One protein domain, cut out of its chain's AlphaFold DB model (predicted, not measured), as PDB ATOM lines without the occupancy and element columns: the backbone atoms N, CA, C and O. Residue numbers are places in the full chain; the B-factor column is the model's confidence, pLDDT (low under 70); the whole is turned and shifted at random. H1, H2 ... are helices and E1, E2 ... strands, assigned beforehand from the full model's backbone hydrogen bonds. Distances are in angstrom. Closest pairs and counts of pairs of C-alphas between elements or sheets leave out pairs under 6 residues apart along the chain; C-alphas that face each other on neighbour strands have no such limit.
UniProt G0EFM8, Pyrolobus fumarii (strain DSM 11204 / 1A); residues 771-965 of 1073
ATOM      1  N   LEU A 771     -65.847  12.421  32.430       86.06
ATOM      2  CA  LEU A 771     -66.891  12.698  33.401       86.06
ATOM      3  C   LEU A 771     -66.787  14.121  33.962       86.06
ATOM      4  O   LEU A 771     -67.792  14.821  34.083       86.06
ATOM      5  N   GLU A 772     -65.564  14.558  34.257       89.69
ATOM      6  CA  GLU A 772     -65.265  15.923  34.684       89.69
ATOM      7  C   GLU A 772     -65.667  16.948  33.610       89.69
ATOM      8  O   GLU A 772     -66.324  17.942  33.917       89.69
ATOM      9  N   TRP A 773     -65.352  16.680  32.341       90.31
ATOM     10  CA  TRP A 773     -65.729  17.532  31.214       90.31
ATOM     11  C   TRP A 773     -67.244  17.673  31.062       90.31
ATOM     12  O   TRP A 773     -67.760  18.783  30.942       90.31
ATOM     13  N   ARG A 774     -67.982  16.557  31.137       87.25
ATOM     14  CA  ARG A 774     -69.452  16.574  31.074       87.25
ATOM     15  C   ARG A 774     -70.058  17.432  32.179       87.25
ATOM     16  O   ARG A 774     -71.039  18.129  31.935       87.25
ATOM     17  N   ILE A 775     -69.483  17.390  33.379       87.69
ATOM     18  CA  ILE A 775     -69.921  18.226  34.497       87.69
ATOM     19  C   ILE A 775     -69.668  19.707  34.196       87.69
ATOM     20  O   ILE A 775     -70.581  20.507  34.381       87.69
ATOM     21  N   LEU A 776     -68.480  20.069  33.700       89.19
ATOM     22  CA  LEU A 776     -68.150  21.456  33.348       89.19
ATOM     23  C   LEU A 776     -69.130  22.030  32.310       89.19
ATOM     24  O   LEU A 776     -69.707  23.087  32.555       89.19
ATOM     25  N   VAL A 777     -69.411  21.287  31.231       86.69
ATOM     26  CA  VAL A 777     -70.376  21.686  30.185       86.69
ATOM     27  C   VAL A 777     -71.796  21.862  30.746       86.69
ATOM     28  O   VAL A 777     -72.503  22.798  30.383       86.69
ATOM     29  N   GLN A 778     -72.252  20.982  31.645       84.31
ATOM     30  CA  GLN A 778     -73.591  21.115  32.245       84.31
ATOM     31  C   GLN A 778     -73.696  22.294  33.215       84.31
ATOM     32  O   GLN A 778     -74.743  22.940  33.302       84.31
ATOM     33  N   VAL A 779     -72.622  22.583  33.953       86.50
ATOM     34  CA  VAL A 779     -72.584  23.733  34.858       86.50
ATOM     35  C   VAL A 779     -72.606  25.041  34.067       86.50
ATOM     36  O   VAL A 779     -73.373  25.930  34.435       86.50
ATOM     37  N   GLU A 780     -71.859  25.132  32.963       85.50
ATOM     38  CA  GLU A 780     -71.859  26.291  32.060       85.50
ATOM     39  C   GLU A 780     -73.269  26.676  31.599       85.50
ATOM     40  O   GLU A 780     -73.671  27.834  31.687       85.50
ATOM     41  N   LYS A 781     -74.056  25.686  31.160       79.38
ATOM     42  CA  LYS A 781     -75.375  25.926  30.561       79.38
ATOM     43  C   LYS A 781     -76.428  26.427  31.542       79.38
ATOM     44  O   LYS A 781     -77.410  27.035  31.114       79.38
ATOM     45  N   SER A 782     -76.349  26.073  32.826       74.81
ATOM     46  CA  SER A 782     -77.509  26.239  33.723       74.81
ATOM     47  C   SER A 782     -77.203  26.430  35.212       74.81
ATOM     48  O   SER A 782     -78.153  26.546  35.985       74.81
ATOM     49  N   GLY A 783     -75.935  26.467  35.645       73.75
ATOM     50  CA  GLY A 783     -75.576  26.746  37.046       73.75
ATOM     51  C   GLY A 783     -76.305  25.846  38.056       73.75
ATOM     52  O   GLY A 783     -76.946  26.322  38.999       73.75
ATOM     53  N   LEU A 784     -76.309  24.537  37.793       82.19
ATOM     54  CA  LEU A 784     -77.137  23.555  38.501       82.19
ATOM     55  C   LEU A 784     -76.657  23.293  39.939       82.19
ATOM     56  O   LEU A 784     -75.493  23.495  40.286       82.19
ATOM     57  N   THR A 785     -77.559  22.779  40.780       84.25
ATOM     58  CA  THR A 785     -77.190  22.231  42.095       84.25
ATOM     59  C   THR A 785     -76.673  20.800  41.950       84.25
ATOM     60  O   THR A 785     -77.063  20.075  41.030       84.25
ATOM     61  N   LEU A 786     -75.828  20.356  42.885       81.69
ATOM     62  CA  LEU A 786     -75.209  19.026  42.841       81.69
ATOM     63  C   LEU A 786     -76.232  17.878  42.738       81.69
ATOM     64  O   LEU A 786     -76.017  16.924  41.994       81.69
ATOM     65  N   GLY A 787     -77.354  17.981  43.458       79.19
ATOM     66  CA  GLY A 787     -78.421  16.975  43.430       79.19
ATOM     67  C   GLY A 787     -79.107  16.870  42.065       79.19
ATOM     68  O   GLY A 787     -79.290  15.767  41.557       79.19
ATOM     69  N   ARG A 788     -79.411  18.012  41.430       79.00
ATOM     70  CA  ARG A 788     -80.003  18.042  40.081       79.00
ATOM     71  C   ARG A 788     -79.023  17.584  39.007       79.00
ATOM     72  O   ARG A 788     -79.423  16.894  38.078       79.00
ATOM     73  N   LEU A 789     -77.743  17.934  39.149       82.88
ATOM     74  CA  LEU A 789     -76.682  17.482  38.252       82.88
ATOM     75  C   LEU A 789     -76.539  15.951  38.289       82.88
ATOM     76  O   LEU A 789     -76.446  15.312  37.242       82.88
ATOM     77  N   ALA A 790     -76.563  15.359  39.487       80.69
ATOM     78  CA  ALA A 790     -76.510  13.911  39.664       80.69
ATOM     79  C   ALA A 790     -77.724  13.204  39.036       80.69
ATOM     80  O   ALA A 790     -77.558  12.165  38.400       80.69
ATOM     81  N   GLU A 791     -78.921  13.783  39.177       79.69
ATOM     82  CA  GLU A 791     -80.166  13.270  38.592       79.69
ATOM     83  C   GLU A 791     -80.158  13.341  37.057       79.69
ATOM     84  O   GLU A 791     -80.436  12.342  36.398       79.69
ATOM     85  N   GLN A 792     -79.773  14.484  36.476       75.69
ATOM     86  CA  GLN A 792     -79.742  14.668  35.019       75.69
ATOM     87  C   GLN A 792     -78.690  13.809  34.318       75.69
ATOM     88  O   GLN A 792     -78.917  13.344  33.203       75.69
ATOM     89  N   LEU A 793     -77.532  13.607  34.949       73.44
ATOM     90  CA  LEU A 793     -76.445  12.822  34.366       73.44
ATOM     91  C   LEU A 793     -76.477  11.338  34.771       73.44
ATOM     92  O   LEU A 793     -75.703  10.557  34.220       73.44
ATOM     93  N   GLY A 794     -77.345  10.937  35.709       73.38
ATOM     94  CA  GLY A 794     -77.430   9.563  36.218       73.38
ATOM     95  C   GLY A 794     -76.208   9.126  37.039       73.38
ATOM     96  O   GLY A 794     -75.842   7.951  37.038       73.38
ATOM     97  N   LEU A 795     -75.539  10.063  37.717       71.62
ATOM     98  CA  LEU A 795     -74.212   9.855  38.305       71.62
ATOM     99  C   LEU A 795     -74.265   9.614  39.814       71.62
ATOM    100  O   LEU A 795     -74.388  10.545  40.608       71.62
ATOM    101  N   VAL A 796     -74.029   8.368  40.229       69.38
ATOM    102  CA  VAL A 796     -73.953   7.980  41.653       69.38
ATOM    103  C   VAL A 796     -72.758   8.638  42.375       69.38
ATOM    104  O   VAL A 796     -72.794   8.824  43.588       69.38
ATOM    105  N   ARG A 797     -71.705   9.036  41.642       69.50
ATOM    106  CA  ARG A 797     -70.465   9.638  42.184       69.50
ATOM    107  C   ARG A 797     -70.311  11.144  41.924       69.50
ATOM    108  O   ARG A 797     -69.227  11.680  42.147       69.50
ATOM    109  N   ALA A 798     -71.364  11.845  41.492       75.31
ATOM    110  CA  ALA A 798     -71.285  13.259  41.093       75.31
ATOM    111  C   ALA A 798     -70.604  14.164  42.141       75.31
ATOM    112  O   ALA A 798     -69.789  15.014  41.791       75.31
ATOM    113  N   ALA A 799     -70.875  13.938  43.431       79.25
ATOM    114  CA  ALA A 799     -70.299  14.709  44.534       79.25
ATOM    115  C   ALA A 799     -68.764  14.642  44.599       79.25
ATOM    116  O   ALA A 799     -68.112  15.651  44.852       79.25
ATOM    117  N   GLN A 800     -68.187  13.465  44.351       82.06
ATOM    118  CA  GLN A 800     -66.740  13.252  44.434       82.06
ATOM    119  C   GLN A 800     -66.010  13.939  43.275       82.06
ATOM    120  O   GLN A 800     -64.970  14.560  43.473       82.06
ATOM    121  N   VAL A 801     -66.582  13.866  42.073       84.44
ATOM    122  CA  VAL A 801     -65.995  14.459  40.863       84.44
ATOM    123  C   VAL A 801     -66.096  15.981  40.888       84.44
ATOM    124  O   VAL A 801     -65.140  16.673  40.547       84.44
ATOM    125  N   VAL A 802     -67.224  16.519  41.358       87.62
ATOM    126  CA  VAL A 802     -67.377  17.963  41.565       87.62
ATOM    127  C   VAL A 802     -66.332  18.483  42.552       87.62
ATOM    128  O   VAL A 802     -65.724  19.515  42.293       87.62
ATOM    129  N   GLU A 803     -66.059  17.763  43.639       86.56
ATOM    130  CA  GLU A 803     -65.022  18.177  44.587       86.56
ATOM    131  C   GLU A 803     -63.608  18.127  43.973       86.56
ATOM    132  O   GLU A 803     -62.825  19.048  44.200       86.56
ATOM    133  N   SER A 804     -63.303  17.139  43.117       87.81
ATOM    134  CA  SER A 804     -62.058  17.109  42.317       87.81
ATOM    135  C   SER A 804     -61.915  18.366  41.450       87.81
ATOM    136  O   SER A 804     -60.907  19.074  41.514       87.81
ATOM    137  N   LEU A 805     -62.957  18.707  40.685       90.12
ATOM    138  CA  LEU A 805     -62.972  19.894  39.826       90.12
ATOM    139  C   LEU A 805     -62.808  21.197  40.619       90.12
ATOM    140  O   LEU A 805     -62.134  22.122  40.156       90.12
ATOM    141  N   ARG A 806     -63.376  21.265  41.827       91.25
ATOM    142  CA  ARG A 806     -63.219  22.407  42.737       91.25
ATOM    143  C   ARG A 806     -61.799  22.528  43.276       91.25
ATOM    144  O   ARG A 806     -61.228  23.612  43.222       91.25
ATOM    145  N   GLN A 807     -61.193  21.430  43.727       89.06
ATOM    146  CA  GLN A 807     -59.801  21.424  44.200       89.06
ATOM    147  C   GLN A 807     -58.816  21.841  43.106       89.06
ATOM    148  O   GLN A 807     -57.810  22.496  43.374       89.06
ATOM    149  N   ARG A 808     -59.128  21.504  41.854       88.19
ATOM    150  CA  ARG A 808     -58.341  21.886  40.674       88.19
ATOM    151  C   ARG A 808     -58.646  23.305  40.183       88.19
ATOM    152  O   ARG A 808     -57.964  23.809  39.288       88.19
ATOM    153  N   GLY A 809     -59.625  23.960  40.805       89.44
ATOM    154  CA  GLY A 809     -59.981  25.351  40.577       89.44
ATOM    155  C   GLY A 809     -60.755  25.590  39.288       89.44
ATOM    156  O   GLY A 809     -60.667  26.696  38.769       89.44
ATOM    157  N   PHE A 810     -61.469  24.594  38.755       91.38
ATOM    158  CA  PHE A 810     -62.340  24.749  37.577       91.38
ATOM    159  C   PHE A 810     -63.793  25.087  37.944       91.38
ATOM    160  O   PHE A 810     -64.516  25.665  37.137       91.38
ATOM    161  N   LEU A 811     -64.215  24.738  39.162       90.81
ATOM    162  CA  LEU A 811     -65.552  25.003  39.691       90.81
ATOM    163  C   LEU A 811     -65.485  25.644  41.075       90.81
ATOM    164  O   LEU A 811     -64.562  25.390  41.849       90.81
ATOM    165  N   GLU A 812     -66.520  26.397  41.428       90.50
ATOM    166  CA  GLU A 812     -66.762  26.890  42.780       90.50
ATOM    167  C   GLU A 812     -68.235  26.741  43.195       90.50
ATOM    168  O   GLU A 812     -69.126  26.557  42.367       90.50
ATOM    169  N   LEU A 813     -68.484  26.774  44.510       86.00
ATOM    170  CA  LEU A 813     -69.833  26.747  45.082       86.00
ATOM    171  C   LEU A 813     -70.211  28.146  45.552       86.00
ATOM    172  O   LEU A 813     -69.514  28.725  46.389       86.00
ATOM    173  N   LYS A 814     -71.358  28.642  45.090       85.06
ATOM    174  CA  LYS A 814     -71.946  29.904  45.548       85.06
ATOM    175  C   LYS A 814     -73.353  29.625  46.069       85.06
ATOM    176  O   LYS A 814     -74.323  29.558  45.317       85.06
ATOM    177  N   GLY A 815     -73.457  29.405  47.378       83.19
ATOM    178  CA  GLY A 815     -74.665  28.830  47.976       83.19
ATOM    179  C   GLY A 815     -74.803  27.352  47.596       83.19
ATOM    180  O   GLY A 815     -73.859  26.589  47.780       83.19
ATOM    181  N   GLU A 816     -75.958  26.954  47.056       78.62
ATOM    182  CA  GLU A 816     -76.215  25.577  46.586       78.62
ATOM    183  C   GLU A 816     -75.918  25.365  45.087       78.62
ATOM    184  O   GLU A 816     -76.016  24.239  44.593       78.62
ATOM    185  N   GLN A 817     -75.565  26.429  44.356       85.38
ATOM    186  CA  GLN A 817     -75.288  26.384  42.918       85.38
ATOM    187  C   GLN A 817     -73.798  26.190  42.627       85.38
ATOM    188  O   GLN A 817     -72.937  26.792  43.278       85.38
ATOM    189  N   LEU A 818     -73.513  25.361  41.621       89.44
ATOM    190  CA  LEU A 818     -72.187  25.197  41.033       89.44
ATOM    191  C   LEU A 818     -71.979  26.253  39.951       89.44
ATOM    192  O   LEU A 818     -72.868  26.471  39.130       89.44
ATOM    193  N   ILE A 819     -70.806  26.885  39.941       89.94
ATOM    194  CA  ILE A 819     -70.431  27.880  38.931       89.94
ATOM    195  C   ILE A 819     -69.005  27.619  38.450       89.94
ATOM    196  O   ILE A 819     -68.175  27.102  39.204       89.94
ATOM    197  N   LEU A 820     -68.726  27.974  37.198       90.31
ATOM    198  CA  LEU A 820     -67.378  27.970  36.642       90.31
ATOM    199  C   LEU A 820     -66.539  29.092  37.252       90.31
ATOM    200  O   LEU A 820     -67.020  30.194  37.508       90.31
ATOM    201  N   THR A 821     -65.265  28.796  37.466       91.44
ATOM    202  CA  THR A 821     -64.242  29.816  37.709       91.44
ATOM    203  C   THR A 821     -63.712  30.333  36.369       91.44
ATOM    204  O   THR A 821     -63.912  29.690  35.339       91.44
ATOM    205  N   SER A 822     -62.922  31.411  36.369       86.94
ATOM    206  CA  SER A 822     -62.251  31.905  35.150       86.94
ATOM    207  C   SER A 822     -61.428  30.829  34.428       86.94
ATOM    208  O   SER A 822     -61.391  30.774  33.204       86.94
ATOM    209  N   ARG A 823     -60.802  29.916  35.183       84.25
ATOM    210  CA  ARG A 823     -60.046  28.784  34.632       84.25
ATOM    211  C   ARG A 823     -60.957  27.724  34.002       84.25
ATOM    212  O   ARG A 823     -60.550  27.060  33.054       84.25
ATOM    213  N   GLY A 824     -62.156  27.526  34.553       86.12
ATOM    214  CA  GLY A 824     -63.184  26.665  33.966       86.12
ATOM    215  C   GLY A 824     -63.779  27.270  32.693       86.12
ATOM    216  O   GLY A 824     -63.932  26.561  31.705       86.12
ATOM    217  N   GLU A 825     -64.030  28.581  32.691       85.44
ATOM    218  CA  GLU A 825     -64.504  29.333  31.520       85.44
ATOM    219  C   GLU A 825     -63.494  29.281  30.364       85.44
ATOM    220  O   GLU A 825     -63.874  29.051  29.223       85.44
ATOM    221  N   GLU A 826     -62.190  29.402  30.634       84.19
ATOM    222  CA  GLU A 826     -61.155  29.300  29.592       84.19
ATOM    223  C   GLU A 826     -61.126  27.937  28.883       84.19
ATOM    224  O   GLU A 826     -60.809  27.879  27.690       84.19
ATOM    225  N   LEU A 827     -61.451  26.852  29.596       83.12
ATOM    226  CA  LEU A 827     -61.543  25.507  29.021       83.12
ATOM    227  C   LEU A 827     -62.751  25.340  28.093       83.12
ATOM    228  O   LEU A 827     -62.721  24.458  27.238       83.12
ATOM    229  N   LEU A 828     -63.784  26.161  28.274       84.31
ATOM    230  CA  LEU A 828     -65.037  26.133  27.519       84.31
ATOM    231  C   LEU A 828     -65.160  27.314  26.541       84.31
ATOM    232  O   LEU A 828     -66.142  27.449  25.821       84.31
ATOM    233  N   ASP A 829     -64.135  28.161  26.451       82.62
ATOM    234  CA  ASP A 829     -64.099  29.251  25.484       82.62
ATOM    235  C   ASP A 829     -63.757  28.725  24.082       82.62
ATOM    236  O   ASP A 829     -62.588  28.494  23.742       82.62
ATOM    237  N   PHE A 830     -64.797  28.601  23.258       83.50
ATOM    238  CA  PHE A 830     -64.728  28.178  21.859       83.50
ATOM    239  C   PHE A 830     -64.543  29.340  20.869       83.50
ATOM    240  O   PHE A 830     -64.675  29.160  19.655       83.50
ATOM    241  N   SER A 831     -64.247  30.554  21.347       75.25
ATOM    242  CA  SER A 831     -64.069  31.705  20.466       75.25
ATOM    243  C   SER A 831     -62.740  31.652  19.701       75.25
ATOM    244  O   SER A 831     -61.661  31.443  20.261       75.25
ATOM    245  N   THR A 832     -62.807  31.900  18.390       78.19
ATOM    246  CA  THR A 832     -61.629  32.152  17.550       78.19
ATOM    247  C   THR A 832     -61.510  33.637  17.213       78.19
ATOM    248  O   THR A 832     -62.500  34.330  16.955       78.19
ATOM    249  N   ARG A 833     -60.275  34.151  17.210       72.56
ATOM    250  CA  ARG A 833     -59.967  35.551  16.865       72.56
ATOM    251  C   ARG A 833     -59.579  35.731  15.393       72.56
ATOM    252  O   ARG A 833     -59.474  36.868  14.933       72.56
ATOM    253  N   HIS A 834     -59.417  34.640  14.643       63.19
ATOM    254  CA  HIS A 834     -58.898  34.644  13.274       63.19
ATOM    255  C   HIS A 834     -59.938  34.151  12.253       63.19
ATOM    256  O   HIS A 834     -60.830  33.380  12.580       63.19
ATOM    257  N   GLY A 835     -59.841  34.643  11.013       65.50
ATOM    258  CA  GLY A 835     -60.753  34.313   9.909       65.50
ATOM    259  C   GLY A 835     -61.891  35.318   9.672       65.50
ATOM    260  O   GLY A 835     -62.120  36.240  10.457       65.50
ATOM    261  N   GLY A 836     -62.566  35.178   8.523       73.38
ATOM    262  CA  GLY A 836     -63.691  36.034   8.119       73.38
ATOM    263  C   GLY A 836     -64.946  35.822   8.975       73.38
ATOM    264  O   GLY A 836     -65.028  34.845   9.714       73.38
ATOM    265  N   GLY A 837     -65.936  36.718   8.862       77.94
ATOM    266  CA  GLY A 837     -67.162  36.684   9.680       77.94
ATOM    267  C   GLY A 837     -67.858  35.319   9.681       77.94
ATOM    268  O   GLY A 837     -68.073  34.749  10.744       77.94
ATOM    269  N   TRP A 838     -68.083  34.752   8.493       83.44
ATOM    270  CA  TRP A 838     -68.662  33.414   8.333       83.44
ATOM    271  C   TRP A 838     -67.789  32.298   8.926       83.44
ATOM    272  O   TRP A 838     -68.294  31.429   9.623       83.44
ATOM    273  N   HIS A 839     -66.469  32.336   8.705       81.75
ATOM    274  CA  HIS A 839     -65.545  31.295   9.179       81.75
ATOM    275  C   HIS A 839     -65.495  31.237  10.712       81.75
ATOM    276  O   HIS A 839     -65.512  30.154  11.288       81.75
ATOM    277  N   ARG A 840     -65.506  32.399  11.381       84.44
ATOM    278  CA  ARG A 840     -65.567  32.459  12.849       84.44
ATOM    279  C   ARG A 840     -66.885  31.929  13.397       84.44
ATOM    280  O   ARG A 840     -66.874  31.229  14.405       84.44
ATOM    281  N   GLU A 841     -67.994  32.253  12.738       82.19
ATOM    282  CA  GLU A 841     -69.317  31.791  13.159       82.19
ATOM    283  C   GLU A 841     -69.472  30.278  12.975       82.19
ATOM    284  O   GLU A 841     -69.941  29.590  13.877       82.19
ATOM    285  N   ALA A 842     -68.981  29.741  11.857       83.12
ATOM    286  CA  ALA A 842     -68.963  28.307  11.599       83.12
ATOM    287  C   ALA A 842     -68.122  27.549  12.640       83.12
ATOM    288  O   ALA A 842     -68.605  26.568  13.201       83.12
ATOM    289  N   ILE A 843     -66.904  28.019  12.958       87.00
ATOM    290  CA  ILE A 843     -66.064  27.396  13.996       87.00
ATOM    291  C   ILE A 843     -66.786  27.374  15.346       87.00
ATOM    292  O   ILE A 843     -66.836  26.324  15.986       87.00
ATOM    293  N   ARG A 844     -67.368  28.509  15.762       85.56
ATOM    294  CA  ARG A 844     -68.096  28.603  17.034       85.56
ATOM    295  C   ARG A 844     -69.266  27.622  17.072       85.56
ATOM    296  O   ARG A 844     -69.339  26.807  17.985       85.56
ATOM    297  N   SER A 845     -70.126  27.657  16.056       84.56
ATOM    298  CA  SER A 845     -71.323  26.816  15.983       84.56
ATOM    299  C   SER A 845     -70.991  25.319  16.023       84.56
ATOM    300  O   SER A 845     -71.628  24.566  16.758       84.56
ATOM    301  N   ILE A 846     -69.957  24.881  15.296       87.44
ATOM    302  CA  ILE A 846     -69.529  23.474  15.282       87.44
ATOM    303  C   ILE A 846     -68.932  23.062  16.631       87.44
ATOM    304  O   ILE A 846     -69.196  21.959  17.115       87.44
ATOM    305  N   ALA A 847     -68.103  23.920  17.230       87.94
ATOM    306  CA  ALA A 847     -67.484  23.639  18.519       87.94
ATOM    307  C   ALA A 847     -68.542  23.484  19.622       87.94
ATOM    308  O   ALA A 847     -68.493  22.512  20.377       87.94
ATOM    309  N   GLU A 848     -69.532  24.380  19.652       85.75
ATOM    310  CA  GLU A 848     -70.672  24.306  20.567       85.75
ATOM    311  C   GLU A 848     -71.467  23.014  20.351       85.75
ATOM    312  O   GLU A 848     -71.660  22.262  21.304       85.75
ATOM    313  N   GLU A 849     -71.837  22.686  19.107       86.81
ATOM    314  CA  GLU A 849     -72.575  21.457  18.773       86.81
ATOM    315  C   GLU A 849     -71.847  20.187  19.258       86.81
ATOM    316  O   GLU A 849     -72.457  19.273  19.825       86.81
ATOM    317  N   LEU A 850     -70.531  20.108  19.043       88.00
ATOM    318  CA  LEU A 850     -69.714  18.977  19.489       88.00
ATOM    319  C   LEU A 850     -69.634  18.906  21.019       88.00
ATOM    320  O   LEU A 850     -69.744  17.811  21.583       88.00
ATOM    321  N   ALA A 851     -69.513  20.049  21.693       85.50
ATOM    322  CA  ALA A 851     -69.543  20.121  23.149       85.50
ATOM    323  C   ALA A 851     -70.903  19.666  23.712       85.50
ATOM    324  O   ALA A 851     -70.939  18.894  24.673       85.50
ATOM    325  N   GLU A 852     -72.029  20.029  23.078       81.81
ATOM    326  CA  GLU A 852     -73.365  19.555  23.482       81.81
ATOM    327  C   GLU A 852     -73.499  18.033  23.395       81.81
ATOM    328  O   GLU A 852     -74.172  17.406  24.216       81.81
ATOM    329  N   ARG A 853     -72.820  17.428  22.416       82.69
ATOM    330  CA  ARG A 853     -72.755  15.976  22.218       82.69
ATOM    331  C   ARG A 853     -71.755  15.284  23.154       82.69
ATOM    332  O   ARG A 853     -71.596  14.067  23.066       82.69
ATOM    333  N   GLY A 854     -71.099  16.030  24.045       78.69
ATOM    334  CA  GLY A 854     -70.195  15.514  25.072       78.69
ATOM    335  C   GLY A 854     -68.746  15.312  24.626       78.69
ATOM    336  O   GLY A 854     -68.010  14.620  25.327       78.69
ATOM    337  N   TYR A 855     -68.323  15.877  23.491       89.12
ATOM    338  CA  TYR A 855     -66.919  15.839  23.062       89.12
ATOM    339  C   TYR A 855     -66.088  16.859  23.842       89.12
ATOM    340  O   TYR A 855     -66.571  17.958  24.109       89.12
ATOM    341  N   TYR A 856     -64.832  16.530  24.148       90.44
ATOM    342  CA  TYR A 856     -63.840  17.525  24.566       90.44
ATOM    343  C   TYR A 856     -63.334  18.271  23.343       90.44
ATOM    344  O   TYR A 856     -62.794  17.636  22.442       90.44
ATOM    345  N   VAL A 857     -63.524  19.587  23.294       90.56
ATOM    346  CA  VAL A 857     -63.281  20.394  22.094       90.56
ATOM    347  C   VAL A 857     -62.149  21.382  22.341       90.56
ATOM    348  O   VAL A 857     -62.148  22.109  23.329       90.56
ATOM    349  N   VAL A 858     -61.202  21.435  21.408       87.38
ATOM    350  CA  VAL A 858     -60.098  22.397  21.382       87.38
ATOM    351  C   VAL A 858     -60.167  23.171  20.073       87.38
ATOM    352  O   VAL A 858     -60.053  22.583  18.999       87.38
ATOM    353  N   VAL A 859     -60.331  24.488  20.172       88.00
ATOM    354  CA  VAL A 859     -60.352  25.405  19.022       88.00
ATOM    355  C   VAL A 859     -58.983  26.057  18.863       88.00
ATOM    356  O   VAL A 859     -58.380  26.495  19.849       88.00
ATOM    357  N   ASP A 860     -58.482  26.159  17.632       85.12
ATOM    358  CA  ASP A 860     -57.272  26.933  17.362       85.12
ATOM    359  C   ASP A 860     -57.546  28.441  17.480       85.12
ATOM    360  O   ASP A 860     -58.073  29.099  16.580       85.12
ATOM    361  N   LYS A 861     -57.149  29.015  18.619       76.81
ATOM    362  CA  LYS A 861     -57.311  30.446  18.902       76.81
ATOM    363  C   LYS A 861     -56.295  31.332  18.175       76.81
ATOM    364  O   LYS A 861     -56.511  32.543  18.128       76.81
ATOM    365  N   ALA A 862     -55.203  30.770  17.645       65.31
ATOM    366  CA  ALA A 862     -54.073  31.516  17.077       65.31
ATOM    367  C   ALA A 862     -54.035  31.522  15.536       65.31
ATOM    368  O   ALA A 862     -53.241  32.265  14.958       65.31
ATOM    369  N   GLY A 863     -54.874  30.716  14.872       60.41
ATOM    370  CA  GLY A 863     -54.872  30.577  13.410       60.41
ATOM    371  C   GLY A 863     -53.536  30.049  12.876       60.41
ATOM    372  O   GLY A 863     -53.041  30.511  11.844       60.41
ATOM    373  N   GLY A 864     -52.902  29.153  13.632       57.06
ATOM    374  CA  GLY A 864     -51.567  28.642  13.372       57.06
ATOM    375  C   GLY A 864     -51.508  27.718  12.155       57.06
ATOM    376  O   GLY A 864     -52.472  27.067  11.757       57.06
ATOM    377  N   GLU A 865     -50.330  27.602  11.540       56.62
ATOM    378  CA  GLU A 865     -50.175  26.731  10.370       56.62
ATOM    379  C   GLU A 865     -50.176  25.228  10.708       56.62
ATOM    380  O   GLU A 865     -50.336  24.410   9.799       56.62
ATOM    381  N   ASP A 866     -50.050  24.869  11.986       58.72
ATOM    382  CA  ASP A 866     -49.672  23.526  12.437       58.72
ATOM    383  C   ASP A 866     -50.795  22.697  13.083       58.72
ATOM    384  O   ASP A 866     -50.561  21.518  13.367       58.72
ATOM    385  N   ARG A 867     -51.998  23.253  13.288       70.12
ATOM    386  CA  ARG A 867     -53.156  22.544  13.866       70.12
ATOM    387  C   ARG A 867     -54.421  22.737  13.015       70.12
ATOM    388  O   ARG A 867     -54.494  23.735  12.302       70.12
ATOM    389  N   PRO A 868     -55.363  21.774  13.026       82.56
ATOM    390  CA  PRO A 868     -56.698  21.968  12.458       82.56
ATOM    391  C   PRO A 868     -57.482  23.030  13.236       82.56
ATOM    392  O   PRO A 868     -57.180  23.263  14.409       82.56
ATOM    393  N   ASP A 869     -58.507  23.614  12.611       88.19
ATOM    394  CA  ASP A 869     -59.336  24.654  13.244       88.19
ATOM    395  C   ASP A 869     -60.008  24.163  14.540       88.19
ATOM    396  O   ASP A 869     -60.085  24.903  15.526       88.19
ATOM    397  N   ILE A 870     -60.464  22.904  14.560       89.88
ATOM    398  CA  ILE A 870     -61.044  22.249  15.737       89.88
ATOM    399  C   ILE A 870     -60.490  20.826  15.872       89.88
ATOM    400  O   ILE A 870     -60.437  20.061  14.907       89.88
ATOM    401  N   VAL A 871     -60.136  20.434  17.094       89.38
ATOM    402  CA  VAL A 871     -59.862  19.041  17.472       89.38
ATOM    403  C   VAL A 871     -60.834  18.640  18.575       89.38
ATOM    404  O   VAL A 871     -60.923  19.321  19.592       89.38
ATOM    405  N   ALA A 872     -61.556  17.538  18.386       89.88
ATOM    406  CA  ALA A 872     -62.553  17.044  19.323       89.88
ATOM    407  C   ALA A 872     -62.291  15.582  19.712       89.88
ATOM    408  O   ALA A 872     -62.096  14.732  18.848       89.88
ATOM    409  N   LEU A 873     -62.315  15.269  21.006       88.12
ATOM    410  CA  LEU A 873     -62.135  13.914  21.537       88.12
ATOM    411  C   LEU A 873     -63.473  13.374  22.042       88.12
ATOM    412  O   LEU A 873     -64.156  14.024  22.838       88.12
ATOM    413  N   LYS A 874     -63.854  12.174  21.595       85.62
ATOM    414  CA  LYS A 874     -65.089  11.522  22.048       85.62
ATOM    415  C   LYS A 874     -64.841  10.761  23.354       85.62
ATOM    416  O   LYS A 874     -63.861  10.028  23.414       85.62
ATOM    417  N   PRO A 875     -65.703  10.843  24.373       85.81
ATOM    418  CA  PRO A 875     -65.554  10.015  25.567       85.81
ATOM    419  C   PRO A 875     -65.852   8.536  25.251       85.81
ATOM    420  O   PRO A 875     -66.848   8.241  24.583       85.81
ATOM    421  N   LEU A 876     -64.996   7.611  25.707       83.38
ATOM    422  CA  LEU A 876     -65.239   6.159  25.632       83.38
ATOM    423  C   LEU A 876     -65.960   5.658  26.884       83.38
ATOM    424  O   LEU A 876     -66.935   4.914  26.785       83.38
ATOM    425  N   ASP A 877     -65.493   6.106  28.046       82.88
ATOM    426  CA  ASP A 877     -66.088   5.870  29.358       82.88
ATOM    427  C   ASP A 877     -65.857   7.099  30.261       82.88
ATOM    428  O   ASP A 877     -65.518   8.173  29.766       82.88
ATOM    429  N   ASP A 878     -66.094   6.978  31.569       79.19
ATOM    430  CA  ASP A 878     -65.968   8.094  32.518       79.19
ATOM    431  C   ASP A 878     -64.513   8.568  32.736       79.19
ATOM    432  O   ASP A 878     -64.297   9.687  33.219       79.19
ATOM    433  N   GLU A 879     -63.521   7.752  32.366       77.06
ATOM    434  CA  GLU A 879     -62.091   7.981  32.606       77.06
ATOM    435  C   GLU A 879     -61.271   8.121  31.310       77.06
ATOM    436  O   GLU A 879     -60.281   8.852  31.299       77.06
ATOM    437  N   HIS A 880     -61.693   7.503  30.202       80.38
ATOM    438  CA  HIS A 880     -60.912   7.414  28.966       80.38
ATOM    439  C   HIS A 880     -61.512   8.208  27.797       80.38
ATOM    440  O   HIS A 880     -62.690   8.082  27.444       80.38
ATOM    441  N   TRP A 881     -60.651   8.980  27.132       85.94
ATOM    442  CA  TRP A 881     -60.935   9.623  25.850       85.94
ATOM    443  C   TRP A 881     -60.648   8.669  24.684       85.94
ATOM    444  O   TRP A 881     -59.699   7.889  24.721       85.94
ATOM    445  N   GLY A 882     -61.484   8.732  23.654       75.94
ATOM    446  CA  GLY A 882     -61.369   7.976  22.414       75.94
ATOM    447  C   GLY A 882     -60.682   8.752  21.299       75.94
ATOM    448  O   GLY A 882     -59.966   9.723  21.533       75.94
ATOM    449  N   GLU A 883     -60.911   8.305  20.068       78.12
ATOM    450  CA  GLU A 883     -60.271   8.847  18.869       78.12
ATOM    451  C   GLU A 883     -60.535  10.345  18.649       78.12
ATOM    452  O   GLU A 883     -61.611  10.871  18.960       78.12
ATOM    453  N   ALA A 884     -59.542  11.016  18.054       83.19
ATOM    454  CA  ALA A 884     -59.603  12.431  17.722       83.19
ATOM    455  C   ALA A 884     -60.309  12.686  16.383       83.19
ATOM    456  O   ALA A 884     -59.897  12.190  15.330       83.19
ATOM    457  N   LEU A 885     -61.343  13.523  16.442       87.00
ATOM    458  CA  LEU A 885     -62.050  14.119  15.317       87.00
ATOM    459  C   LEU A 885     -61.428  15.485  15.010       87.00
ATOM    460  O   LEU A 885     -61.460  16.378  15.853       87.00
ATOM    461  N   CYS A 886     -60.882  15.672  13.814       88.56
ATOM    462  CA  CYS A 886     -60.386  16.977  13.378       88.56
ATOM    463  C   CYS A 886     -61.396  17.628  12.438       88.56
ATOM    464  O   CYS A 886     -61.852  16.984  11.494       88.56
ATOM    465  N   VAL A 887     -61.725  18.896  12.675       89.31
ATOM    466  CA  VAL A 887     -62.603  19.684  11.806       89.31
ATOM    467  C   VAL A 887     -61.833  20.871  11.245       89.31
ATOM    468  O   VAL A 887     -61.208  21.617  11.996       89.31
ATOM    469  N   GLU A 888     -61.898  21.043   9.930       89.12
ATOM    470  CA  GLU A 888     -61.343  22.197   9.218       89.12
ATOM    471  C   GLU A 888     -62.467  22.939   8.494       89.12
ATOM    472  O   GLU A 888     -63.285  22.328   7.801       89.12
ATOM    473  N   VAL A 889     -62.505  24.261   8.637       87.56
ATOM    474  CA  VAL A 889     -63.551  25.124   8.089       87.56
ATOM    475  C   VAL A 889     -63.002  25.911   6.901       87.56
ATOM    476  O   VAL A 889     -62.202  26.834   7.031       87.56
ATOM    477  N   VAL A 890     -63.494  25.611   5.705       83.12
ATOM    478  CA  VAL A 890     -63.040  26.217   4.451       83.12
ATOM    479  C   VAL A 890     -64.116  27.147   3.894       83.12
ATOM    480  O   VAL A 890     -65.144  26.715   3.381       83.12
ATOM    481  N   SER A 891     -63.851  28.452   3.946       75.69
ATOM    482  CA  SER A 891     -64.795  29.488   3.497       75.69
ATOM    483  C   SER A 891     -64.973  29.585   1.979       75.69
ATOM    484  O   SER A 891     -66.049  29.942   1.516       75.69
ATOM    485  N   ASP A 892     -63.938  29.270   1.199       73.88
ATOM    486  CA  ASP A 892     -63.961  29.297  -0.269       73.88
ATOM    487  C   ASP A 892     -63.158  28.100  -0.804       73.88
ATOM    488  O   ASP A 892     -61.934  28.183  -0.947       73.88
ATOM    489  N   PRO A 893     -63.807  26.947  -1.043       74.19
ATOM    490  CA  PRO A 893     -63.120  25.743  -1.496       74.19
ATOM    491  C   PRO A 893     -62.441  25.905  -2.860       74.19
ATOM    492  O   PRO A 893     -61.344  25.384  -3.058       74.19
ATOM    493  N   GLU A 894     -63.024  26.657  -3.795       73.19
ATOM    494  CA  GLU A 894     -62.435  26.860  -5.124       73.19
ATOM    495  C   GLU A 894     -61.099  27.597  -5.048       73.19
ATOM    496  O   GLU A 894     -60.123  27.213  -5.710       73.19
ATOM    497  N   ARG A 895     -61.032  28.620  -4.194       73.50
ATOM    498  CA  ARG A 895     -59.829  29.426  -3.992       73.50
ATOM    499  C   ARG A 895     -58.831  28.788  -3.028       73.50
ATOM    500  O   ARG A 895     -57.625  28.894  -3.259       73.50
ATOM    501  N   HIS A 896     -59.297  28.167  -1.943       68.56
ATOM    502  CA  HIS A 896     -58.441  27.766  -0.819       68.56
ATOM    503  C   HIS A 896     -58.013  26.297  -0.853       68.56
ATOM    504  O   HIS A 896     -56.886  26.004  -0.456       68.56
ATOM    505  N   MET A 897     -58.813  25.374  -1.405       74.19
ATOM    506  CA  MET A 897     -58.471  23.942  -1.433       74.19
ATOM    507  C   MET A 897     -57.444  23.580  -2.511       74.19
ATOM    508  O   MET A 897     -57.654  22.673  -3.299       74.19
ATOM    509  N   THR A 898     -56.296  24.254  -2.586       74.00
ATOM    510  CA  THR A 898     -55.171  23.848  -3.458       74.00
ATOM    511  C   THR A 898     -54.608  22.472  -3.075       74.00
ATOM    512  O   THR A 898     -54.733  22.061  -1.930       74.00
ATOM    513  N   HIS A 899     -53.946  21.759  -4.001       65.00
ATOM    514  CA  HIS A 899     -53.291  20.474  -3.677       65.00
ATOM    515  C   HIS A 899     -52.320  20.601  -2.489       65.00
ATOM    516  O   HIS A 899     -52.274  19.735  -1.623       65.00
ATOM    517  N   GLU A 900     -51.586  21.713  -2.427       62.03
ATOM    518  CA  GLU A 900     -50.669  22.039  -1.334       62.03
ATOM    519  C   GLU A 900     -51.408  22.297  -0.010       62.03
ATOM    520  O   GLU A 900     -51.012  21.764   1.025       62.03
ATOM    521  N   TYR A 901     -52.524  23.033  -0.041       74.12
ATOM    522  CA  TYR A 901     -53.364  23.250   1.141       74.12
ATOM    523  C   TYR A 901     -53.996  21.947   1.645       74.12
ATOM    524  O   TYR A 901     -53.981  21.688   2.844       74.12
ATOM    525  N   THR A 902     -54.471  21.075   0.754       72.06
ATOM    526  CA  THR A 902     -55.030  19.775   1.151       72.06
ATOM    527  C   THR A 902     -53.969  18.865   1.781       72.06
ATOM    528  O   THR A 902     -54.244  18.200   2.776       72.06
ATOM    529  N   LEU A 903     -52.733  18.868   1.270       69.75
ATOM    530  CA  LEU A 903     -51.617  18.153   1.906       69.75
ATOM    531  C   LEU A 903     -51.264  18.740   3.278       69.75
ATOM    532  O   LEU A 903     -50.995  17.991   4.217       69.75
ATOM    533  N   LYS A 904     -51.292  20.069   3.413       74.06
ATOM    534  CA  LYS A 904     -51.087  20.760   4.692       74.06
ATOM    535  C   LYS A 904     -52.166  20.382   5.709       74.06
ATOM    536  O   LYS A 904     -51.826  20.057   6.843       74.06
ATOM    537  N   LEU A 905     -53.429  20.347   5.291       78.00
ATOM    538  CA  LEU A 905     -54.555  19.897   6.105       78.00
ATOM    539  C   LEU A 905     -54.353  18.460   6.607       78.00
ATOM    540  O   LEU A 905     -54.399  18.213   7.812       78.00
ATOM    541  N   LEU A 906     -54.038  17.521   5.712       77.69
ATOM    542  CA  LEU A 906     -53.777  16.129   6.096       77.69
ATOM    543  C   LEU A 906     -52.589  16.013   7.062       77.69
ATOM    544  O   LEU A 906     -52.647  15.256   8.028       77.69
ATOM    545  N   LYS A 907     -51.535  16.814   6.867       74.19
ATOM    546  CA  LYS A 907     -50.384  16.872   7.779       74.19
ATOM    547  C   LYS A 907     -50.770  17.310   9.189       74.19
ATOM    548  O   LYS A 907     -50.269  16.741  10.157       74.19
ATOM    549  N   ARG A 908     -51.647  18.312   9.310       76.94
ATOM    550  CA  ARG A 908     -52.188  18.771  10.599       76.94
ATOM    551  C   ARG A 908     -52.959  17.651  11.296       76.94
ATOM    552  O   ARG A 908     -52.731  17.408  12.476       76.94
ATOM    553  N   CYS A 909     -53.791  16.926  10.549       76.69
ATOM    554  CA  CYS A 909     -54.605  15.826  11.074       76.69
ATOM    555  C   CYS A 909     -53.747  14.646  11.554       76.69
ATOM    556  O   CYS A 909     -53.919  14.172  12.675       76.69
ATOM    557  N   VAL A 910     -52.762  14.221  10.755       71.75
ATOM    558  CA  VAL A 910     -51.814  13.157  11.140       71.75
ATOM    559  C   VAL A 910     -51.035  13.549  12.397       71.75
ATOM    560  O   VAL A 910     -50.876  12.737  13.308       71.75
ATOM    561  N   ARG A 911     -50.562  14.800  12.479       69.44
ATOM    562  CA  ARG A 911     -49.840  15.296  13.661       69.44
ATOM    563  C   ARG A 911     -50.694  15.286  14.920       69.44
ATOM    564  O   ARG A 911     -50.144  15.000  15.977       69.44
ATOM    565  N   ALA A 912     -51.984  15.578  14.786       69.62
ATOM    566  CA  ALA A 912     -52.959  15.551  15.870       69.62
ATOM    567  C   ALA A 912     -53.418  14.126  16.252       69.62
ATOM    568  O   ALA A 912     -54.225  13.985  17.166       69.62
ATOM    569  N   GLY A 913     -52.928  13.074  15.575       71.00
ATOM    570  CA  GLY A 913     -53.317  11.686  15.854       71.00
ATOM    571  C   GLY A 913     -54.769  11.379  15.476       71.00
ATOM    572  O   GLY A 913     -55.445  10.627  16.172       71.00
ATOM    573  N   CYS A 914     -55.260  12.013  14.414       72.69
ATOM    574  CA  CYS A 914     -56.656  11.978  14.007       72.69
ATOM    575  C   CYS A 914     -57.084  10.624  13.422       72.69
ATOM    576  O   CYS A 914     -56.414  10.107  12.530       72.69
ATOM    577  N   GLY A 915     -58.225  10.104  13.889       70.62
ATOM    578  CA  GLY A 915     -58.900   8.940  13.300       70.62
ATOM    579  C   GLY A 915     -60.022   9.316  12.327       70.62
ATOM    580  O   GLY A 915     -60.457   8.473  11.554       70.62
ATOM    581  N   ARG A 916     -60.506  10.573  12.349       80.88
ATOM    582  CA  ARG A 916     -61.618  11.056  11.505       80.88
ATOM    583  C   ARG A 916     -61.494  12.538  11.147       80.88
ATOM    584  O   ARG A 916     -61.413  13.378  12.042       80.88
ATOM    585  N   LEU A 917     -61.578  12.876   9.861       84.94
ATOM    586  CA  LEU A 917     -61.487  14.257   9.364       84.94
ATOM    587  C   LEU A 917     -62.838  14.774   8.850       84.94
ATOM    588  O   LEU A 917     -63.475  14.126   8.028       84.94
ATOM    589  N   VAL A 918     -63.247  15.969   9.277       86.06
ATOM    590  CA  VAL A 918     -64.430  16.672   8.762       86.06
ATOM    591  C   VAL A 918     -64.006  17.980   8.102       86.06
ATOM    592  O   VAL A 918     -63.340  18.805   8.722       86.06
ATOM    593  N   ILE A 919     -64.404  18.192   6.850       84.75
ATOM    594  CA  ILE A 919     -64.185  19.452   6.133       84.75
ATOM    595  C   ILE A 919     -65.525  20.161   5.991       84.75
ATOM    596  O   ILE A 919     -66.455  19.617   5.397       84.75
ATOM    597  N   VAL A 920     -65.622  21.379   6.513       85.38
ATOM    598  CA  VAL A 920     -66.840  22.187   6.441       85.38
ATOM    599  C   VAL A 920     -66.700  23.273   5.386       85.38
ATOM    600  O   VAL A 920     -65.709  23.997   5.382       85.38
ATOM    601  N   VAL A 921     -67.689  23.402   4.503       83.94
ATOM    602  CA  VAL A 921     -67.689  24.365   3.391       83.94
ATOM    603  C   VAL A 921     -68.972  25.201   3.335       83.94
ATOM    604  O   VAL A 921     -70.019  24.765   3.807       83.94
ATOM    605  N   ASP A 922     -68.896  26.392   2.728       75.06
ATOM    606  CA  ASP A 922     -70.044  27.315   2.594       75.06
ATOM    607  C   ASP A 922     -71.058  26.881   1.518       75.06
ATOM    608  O   ASP A 922     -72.253  27.119   1.672       75.06
ATOM    609  N   ARG A 923     -70.626  26.260   0.403       68.56
ATOM    610  CA  ARG A 923     -71.522  26.031  -0.757       68.56
ATOM    611  C   ARG A 923     -71.348  24.697  -1.475       68.56
ATOM    612  O   ARG A 923     -72.248  23.868  -1.412       68.56
ATOM    613  N   ASP A 924     -70.236  24.507  -2.190       69.06
ATOM    614  CA  ASP A 924     -70.061  23.365  -3.102       69.06
ATOM    615  C   ASP A 924     -69.008  22.362  -2.581       69.06
ATOM    616  O   ASP A 924     -67.811  22.677  -2.571       69.06
ATOM    617  N   PRO A 925     -69.418  21.152  -2.151       71.62
ATOM    618  CA  PRO A 925     -68.498  20.107  -1.712       71.62
ATOM    619  C   PRO A 925     -67.756  19.422  -2.875       71.62
ATOM    620  O   PRO A 925     -66.705  18.818  -2.647       71.62
ATOM    621  N   GLY A 926     -68.231  19.537  -4.123       74.12
ATOM    622  CA  GLY A 926     -67.707  18.775  -5.265       74.12
ATOM    623  C   GLY A 926     -66.227  19.037  -5.561       74.12
ATOM    624  O   GLY A 926     -65.477  18.120  -5.899       74.12
ATOM    625  N   VAL A 927     -65.765  20.271  -5.345       71.62
ATOM    626  CA  VAL A 927     -64.353  20.662  -5.521       71.62
ATOM    627  C   VAL A 927     -63.446  20.005  -4.476       71.62
ATOM    628  O   VAL A 927     -62.291  19.679  -4.763       71.62
ATOM    629  N   VAL A 928     -63.953  19.806  -3.259       72.31
ATOM    630  CA  VAL A 928     -63.233  19.133  -2.170       72.31
ATOM    631  C   VAL A 928     -63.137  17.641  -2.481       72.31
ATOM    632  O   VAL A 928     -62.041  17.079  -2.463       72.31
ATOM    633  N   GLU A 929     -64.257  17.022  -2.855       76.12
ATOM    634  CA  GLU A 929     -64.343  15.598  -3.187       76.12
ATOM    635  C   GLU A 929     -63.452  15.210  -4.376       76.12
ATOM    636  O   GLU A 929     -62.716  14.221  -4.305       76.12
ATOM    637  N   GLU A 930     -63.435  16.004  -5.455       73.31
ATOM    638  CA  GLU A 930     -62.577  15.744  -6.619       73.31
ATOM    639  C   GLU A 930     -61.089  15.748  -6.236       73.31
ATOM    640  O   GLU A 930     -60.324  14.850  -6.612       73.31
ATOM    641  N   ARG A 931     -60.664  16.733  -5.439       72.31
ATOM    642  CA  ARG A 931     -59.260  16.877  -5.030       72.31
ATOM    643  C   ARG A 931     -58.824  15.788  -4.059       72.31
ATOM    644  O   ARG A 931     -57.692  15.307  -4.155       72.31
ATOM    645  N   LEU A 932     -59.720  15.356  -3.177       68.62
ATOM    646  CA  LEU A 932     -59.486  14.230  -2.277       68.62
ATOM    647  C   LEU A 932     -59.415  12.901  -3.035       68.62
ATOM    648  O   LEU A 932     -58.519  12.101  -2.769       68.62
ATOM    649  N   ARG A 933     -60.247  12.693  -4.062       69.50
ATOM    650  CA  ARG A 933     -60.184  11.497  -4.919       69.50
ATOM    651  C   ARG A 933     -58.836  11.366  -5.634       69.50
ATOM    652  O   ARG A 933     -58.282  10.272  -5.742       69.50
ATOM    653  N   VAL A 934     -58.263  12.484  -6.084       65.00
ATOM    654  CA  VAL A 934     -56.910  12.520  -6.672       65.00
ATOM    655  C   VAL A 934     -55.826  12.164  -5.644       65.00
ATOM    656  O   VAL A 934     -54.821  11.549  -6.012       65.00
ATOM    657  N   LEU A 935     -56.011  12.522  -4.369       65.62
ATOM    658  CA  LEU A 935     -55.096  12.166  -3.278       65.62
ATOM    659  C   LEU A 935     -55.212  10.690  -2.883       65.62
ATOM    660  O   LEU A 935     -54.181  10.044  -2.708       65.62
ATOM    661  N   GLN A 936     -56.427  10.137  -2.840       67.69
ATOM    662  CA  GLN A 936     -56.670   8.718  -2.564       67.69
ATOM    663  C   GLN A 936     -56.003   7.815  -3.619       67.69
ATOM    664  O   GLN A 936     -55.364   6.824  -3.282       67.69
ATOM    665  N   LEU A 937     -56.009   8.213  -4.899       62.47
ATOM    666  CA  LEU A 937     -55.266   7.527  -5.972       62.47
ATOM    667  C   LEU A 937     -53.733   7.577  -5.805       62.47
ATOM    668  O   LEU A 937     -53.000   6.898  -6.526       62.47
ATOM    669  N   ARG A 938     -53.229   8.411  -4.892       66.19
ATOM    670  CA  ARG A 938     -51.803   8.641  -4.628       66.19
ATOM    671  C   ARG A 938     -51.427   8.332  -3.179       66.19
ATOM    672  O   ARG A 938     -50.367   8.774  -2.739       66.19
ATOM    673  N   LEU A 939     -52.254   7.559  -2.473       64.06
ATOM    674  CA  LEU A 939     -52.184   7.339  -1.030       64.06
ATOM    675  C   LEU A 939     -50.772   7.028  -0.521       64.06
ATOM    676  O   LEU A 939     -50.261   7.742   0.332       64.06
ATOM    677  N   ASN A 940     -50.088   6.057  -1.133       55.56
ATOM    678  CA  ASN A 940     -48.734   5.656  -0.728       55.56
ATOM    679  C   ASN A 940     -47.706   6.795  -0.844       55.56
ATOM    680  O   ASN A 940     -46.779   6.884  -0.046       55.56
ATOM    681  N   ARG A 941     -47.869   7.691  -1.827       50.09
ATOM    682  CA  ARG A 941     -46.991   8.860  -2.007       50.09
ATOM    683  C   ARG A 941     -47.307   9.961  -0.999       50.09
ATOM    684  O   ARG A 941     -46.395  10.641  -0.550       50.09
ATOM    685  N   VAL A 942     -48.585  10.137  -0.663       57.47
ATOM    686  CA  VAL A 942     -49.031  11.131   0.321       57.47
ATOM    687  C   VAL A 942     -48.630  10.698   1.732       57.47
ATOM    688  O   VAL A 942     -48.058  11.497   2.461       57.47
ATOM    689  N   ALA A 943     -48.837   9.430   2.092       56.91
ATOM    690  CA  ALA A 943     -48.445   8.867   3.383       56.91
ATOM    691  C   ALA A 943     -46.935   9.004   3.633       56.91
ATOM    692  O   ALA A 943     -46.530   9.525   4.673       56.91
ATOM    693  N   ALA A 944     -46.109   8.667   2.635       48.38
ATOM    694  CA  ALA A 944     -44.660   8.863   2.694       48.38
ATOM    695  C   ALA A 944     -44.274  10.343   2.893       48.38
ATOM    696  O   ALA A 944     -43.491  10.658   3.786       48.38
ATOM    697  N   ALA A 945     -44.884  11.265   2.139       48.44
ATOM    698  CA  ALA A 945     -44.631  12.704   2.271       48.44
ATOM    699  C   ALA A 945     -45.044  13.277   3.642       48.44
ATOM    700  O   ALA A 945     -44.504  14.293   4.093       48.44
ATOM    701  N   LEU A 946     -46.013  12.646   4.307       52.53
ATOM    702  CA  LEU A 946     -46.514  13.047   5.620       52.53
ATOM    703  C   LEU A 946     -45.822  12.323   6.787       52.53
ATOM    704  O   LEU A 946     -46.041  12.716   7.932       52.53
ATOM    705  N   GLY A 947     -44.990  11.307   6.521       55.59
ATOM    706  CA  GLY A 947     -44.431  10.430   7.557       55.59
ATOM    707  C   GLY A 947     -45.509   9.629   8.300       55.59
ATOM    708  O   GLY A 947     -45.355   9.338   9.485       55.59
ATOM    709  N   ALA A 948     -46.623   9.342   7.622       57.44
ATOM    710  CA  ALA A 948     -47.785   8.648   8.162       57.44
ATOM    711  C   ALA A 948     -47.832   7.198   7.669       57.44
ATOM    712  O   ALA A 948     -47.340   6.890   6.583       57.44
ATOM    713  N   ASP A 949     -48.466   6.323   8.446       64.44
ATOM    714  CA  ASP A 949     -48.796   4.973   7.993       64.44
ATOM    715  C   ASP A 949     -49.825   5.061   6.839       64.44
ATOM    716  O   ASP A 949     -50.838   5.753   6.996       64.44
ATOM    717  N   PRO A 950     -49.574   4.436   5.670       67.69
ATOM    718  CA  PRO A 950     -50.535   4.395   4.573       67.69
ATOM    719  C   PRO A 950     -51.906   3.856   4.976       67.69
ATOM    720  O   PRO A 950     -52.896   4.378   4.472       67.69
ATOM    721  N   ASP A 951     -51.971   2.887   5.891       71.19
ATOM    722  CA  ASP A 951     -53.235   2.296   6.339       71.19
ATOM    723  C   ASP A 951     -54.011   3.281   7.223       71.19
ATOM    724  O   ASP A 951     -55.209   3.476   7.035       71.19
ATOM    725  N   LEU A 952     -53.308   4.016   8.091       65.12
ATOM    726  CA  LEU A 952     -53.889   5.104   8.888       65.12
ATOM    727  C   LEU A 952     -54.416   6.239   7.998       65.12
ATOM    728  O   LEU A 952     -55.463   6.824   8.267       65.12
ATOM    729  N   LEU A 953     -53.691   6.579   6.928       71.00
ATOM    730  CA  LEU A 953     -54.145   7.592   5.978       71.00
ATOM    731  C   LEU A 953     -55.313   7.079   5.121       71.00
ATOM    732  O   LEU A 953     -56.186   7.870   4.764       71.00
ATOM    733  N   ALA A 954     -55.331   5.783   4.790       75.31
ATOM    734  CA  ALA A 954     -56.460   5.135   4.126       75.31
ATOM    735  C   ALA A 954     -57.713   5.268   4.991       75.31
ATOM    736  O   ALA A 954     -58.714   5.799   4.525       75.31
ATOM    737  N   GLU A 955     -57.609   4.878   6.260       73.31
ATOM    738  CA  GLU A 955     -58.679   4.940   7.251       73.31
ATOM    739  C   GLU A 955     -59.171   6.378   7.463       73.31
ATOM    740  O   GLU A 955     -60.376   6.637   7.456       73.31
ATOM    741  N   LEU A 956     -58.258   7.353   7.539       74.31
ATOM    742  CA  LEU A 956     -58.614   8.769   7.638       74.31
ATOM    743  C   LEU A 956     -59.393   9.267   6.410       74.31
ATOM    744  O   LEU A 956     -60.320  10.060   6.556       74.31
ATOM    745  N   LEU A 957     -59.014   8.839   5.200       75.88
ATOM    746  CA  LEU A 957     -59.715   9.213   3.965       75.88
ATOM    747  C   LEU A 957     -61.037   8.456   3.785       75.88
ATOM    748  O   LEU A 957     -61.962   9.006   3.195       75.88
ATOM    749  N   GLU A 958     -61.141   7.225   4.283       75.62
ATOM    750  CA  GLU A 958     -62.382   6.441   4.285       75.62
ATOM    751  C   GLU A 958     -63.413   6.987   5.276       75.62
ATOM    752  O   GLU A 958     -64.614   6.938   5.019       75.62
ATOM    753  N   THR A 959     -62.950   7.541   6.396       73.75
ATOM    754  CA  THR A 959     -63.794   8.136   7.441       73.75
ATOM    755  C   THR A 959     -64.004   9.643   7.271       73.75
ATOM    756  O   THR A 959     -64.652  10.268   8.120       73.75
ATOM    757  N   LEU A 960     -63.468  10.221   6.189       76.25
ATOM    758  CA  LEU A 960     -63.548  11.643   5.883       76.25
ATOM    759  C   LEU A 960     -64.977  12.056   5.534       76.25
ATOM    760  O   LEU A 960     -65.637  11.440   4.700       76.25
ATOM    761  N   GLU A 961     -65.428  13.162   6.120       81.88
ATOM    762  CA  GLU A 961     -66.754  13.723   5.870       81.88
ATOM    763  C   GLU A 961     -66.652  15.166   5.359       81.88
ATOM    764  O   GLU A 961     -66.012  16.011   5.984       81.88
ATOM    765  N   VAL A 962     -67.302  15.479   4.234       79.44
ATOM    766  CA  VAL A 962     -67.469  16.866   3.770       79.44
ATOM    767  C   VAL A 962     -68.876  17.325   4.131       79.44
ATOM    768  O   VAL A 962     -69.858  16.702   3.731       79.44
ATOM    769  N   ARG A 963     -68.984  18.409   4.901       81.62
ATOM    770  CA  ARG A 963     -70.265  18.974   5.340       81.62
ATOM    771  C   ARG A 963     -70.470  20.368   4.775       81.62
ATOM    772  O   ARG A 963     -69.570  21.201   4.805       81.62
ATOM    773  N   VAL A 964     -71.693  20.637   4.332       76.19
ATOM    774  CA  VAL A 964     -72.161  21.994   4.040       76.19
ATOM    775  C   VAL A 964     -72.991  22.450   5.230       76.19
ATOM    776  O   VAL A 964     -73.943  21.763   5.604       76.19
ATOM    777  N   VAL A 965     -72.638  23.582   5.835       67.62
ATOM    778  CA  VAL A 965     -73.471  24.191   6.881       67.62
ATOM    779  C   VAL A 965     -74.351  25.251   6.215       67.62
ATOM    780  O   VAL A 965     -73.807  26.191   5.635       67.62
TER     781      VAL A 965
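Overview. This is residues 771 to 965 of the 1073 residues of a protein of Pyrolobus fumarii (strain DSM 11204 / 1A) (UniProt G0EFM8). A strongly twisted sheet of five strands makes the larger of two lobes, with H5 over one face, H7 over the opposite face, and H6, H8, H9 and H10 gathered at the end away from the smaller lobe. That smaller lobe is a hairpin, E1 and E2, with H1, H2, H3 and H4 packed about it. The printed part has 195 residues, with elements in the order H1 H2 H3 E1 E2 H4 H5 E3 E4 E5 H6 H7 E6 H8 H9 H10 E7; the class is mixed, helices and strands. The larger sheet is mixed, order E3 E4 E5 E6 E7. The whole is elongated, 59 by 36 by 24 A, and only just compact, close to loose, with a radius of gyration of the C-alphas of 19.1 A.

Arrangement. E3, residues 856 to 859, E4, 870 to 875, and E5, 881 to 890, form a meander, each strand the antiparallel neighbour of the one before; N 858 and O 871 are 2.8 A apart, N 872 and O 885 2.8 A, within hydrogen-bond range. E6, 914 to 921, is parallel to E5 (N 888 and O 918, 2.9 A) and to E7, 961 to 964 (N 963 and O 919, 2.8 A). H5, 837 to 852, runs along E4 at 6 degrees on the local plane, height over the sheet 7.8 A. H7, 899 to 911, is on the opposite face at 10.5 A. E5, H6, residues 893 to 896, H7 and E6 form a strand-helix-strand unit, two parallel strands with helices between, its crossover right-handed; E6, H8, 926 to 936, H9, 939 to 946, H10, 950 to 958, and E7 form another. H10 stands at the sheet's level; H9 touches it, Ala 943 and Pro 950 having the closest C-alphas, 5.1 A. H8 only grazes the sheet and only just touches H6, with 3 pairs of C-alphas within 8 A, the closest those of Glu 894 and Val 927, 6.5 A. E1, 811 to 814, and E2, 817 to 820, are an antiparallel hairpin (N 812 and O 819, 2.9 A). H1, 771 to 782, touches H3, 798 to 807, with residues 771 to 775 alone, about perpendicular at 88 degrees, closest C-alphas Glu 772 and Val 801, 6.4 A. H2, 786 to 793, touches H3, closest C-alphas Ala 790 and Ala 798, 5.5 A. H4, 822 to 828, only just touches H1, with 3 pairs within 8 A, the closest C-alphas those of Leu 776 and Gly 824, 7.2 A. H1 and H5 are close but not clearly touching. Every O i to N i+4 pair is within range in H2, H3, H5, H7, H8, H9 and H10; in H1 7 of 8, in H4 2 of 3; H6 is too short for one.

Along the chain. H1 begins with C-alpha 771 at (-66.891, 12.698, 33.401); E7 ends with C-alpha 964 at (-72.161, 21.994, 4.040). E5 is 27.2 A long from first to last C-alpha and H5 22.9 A.

Size, cuts and confidence. The C-alphas farthest apart, of Gly 815 and Leu 937, are 61.2 A apart. The printed part has no cut and no long link. The model's mean pLDDT over the printed part is 78.0; 38 residues are under 70, among them 932 to 950.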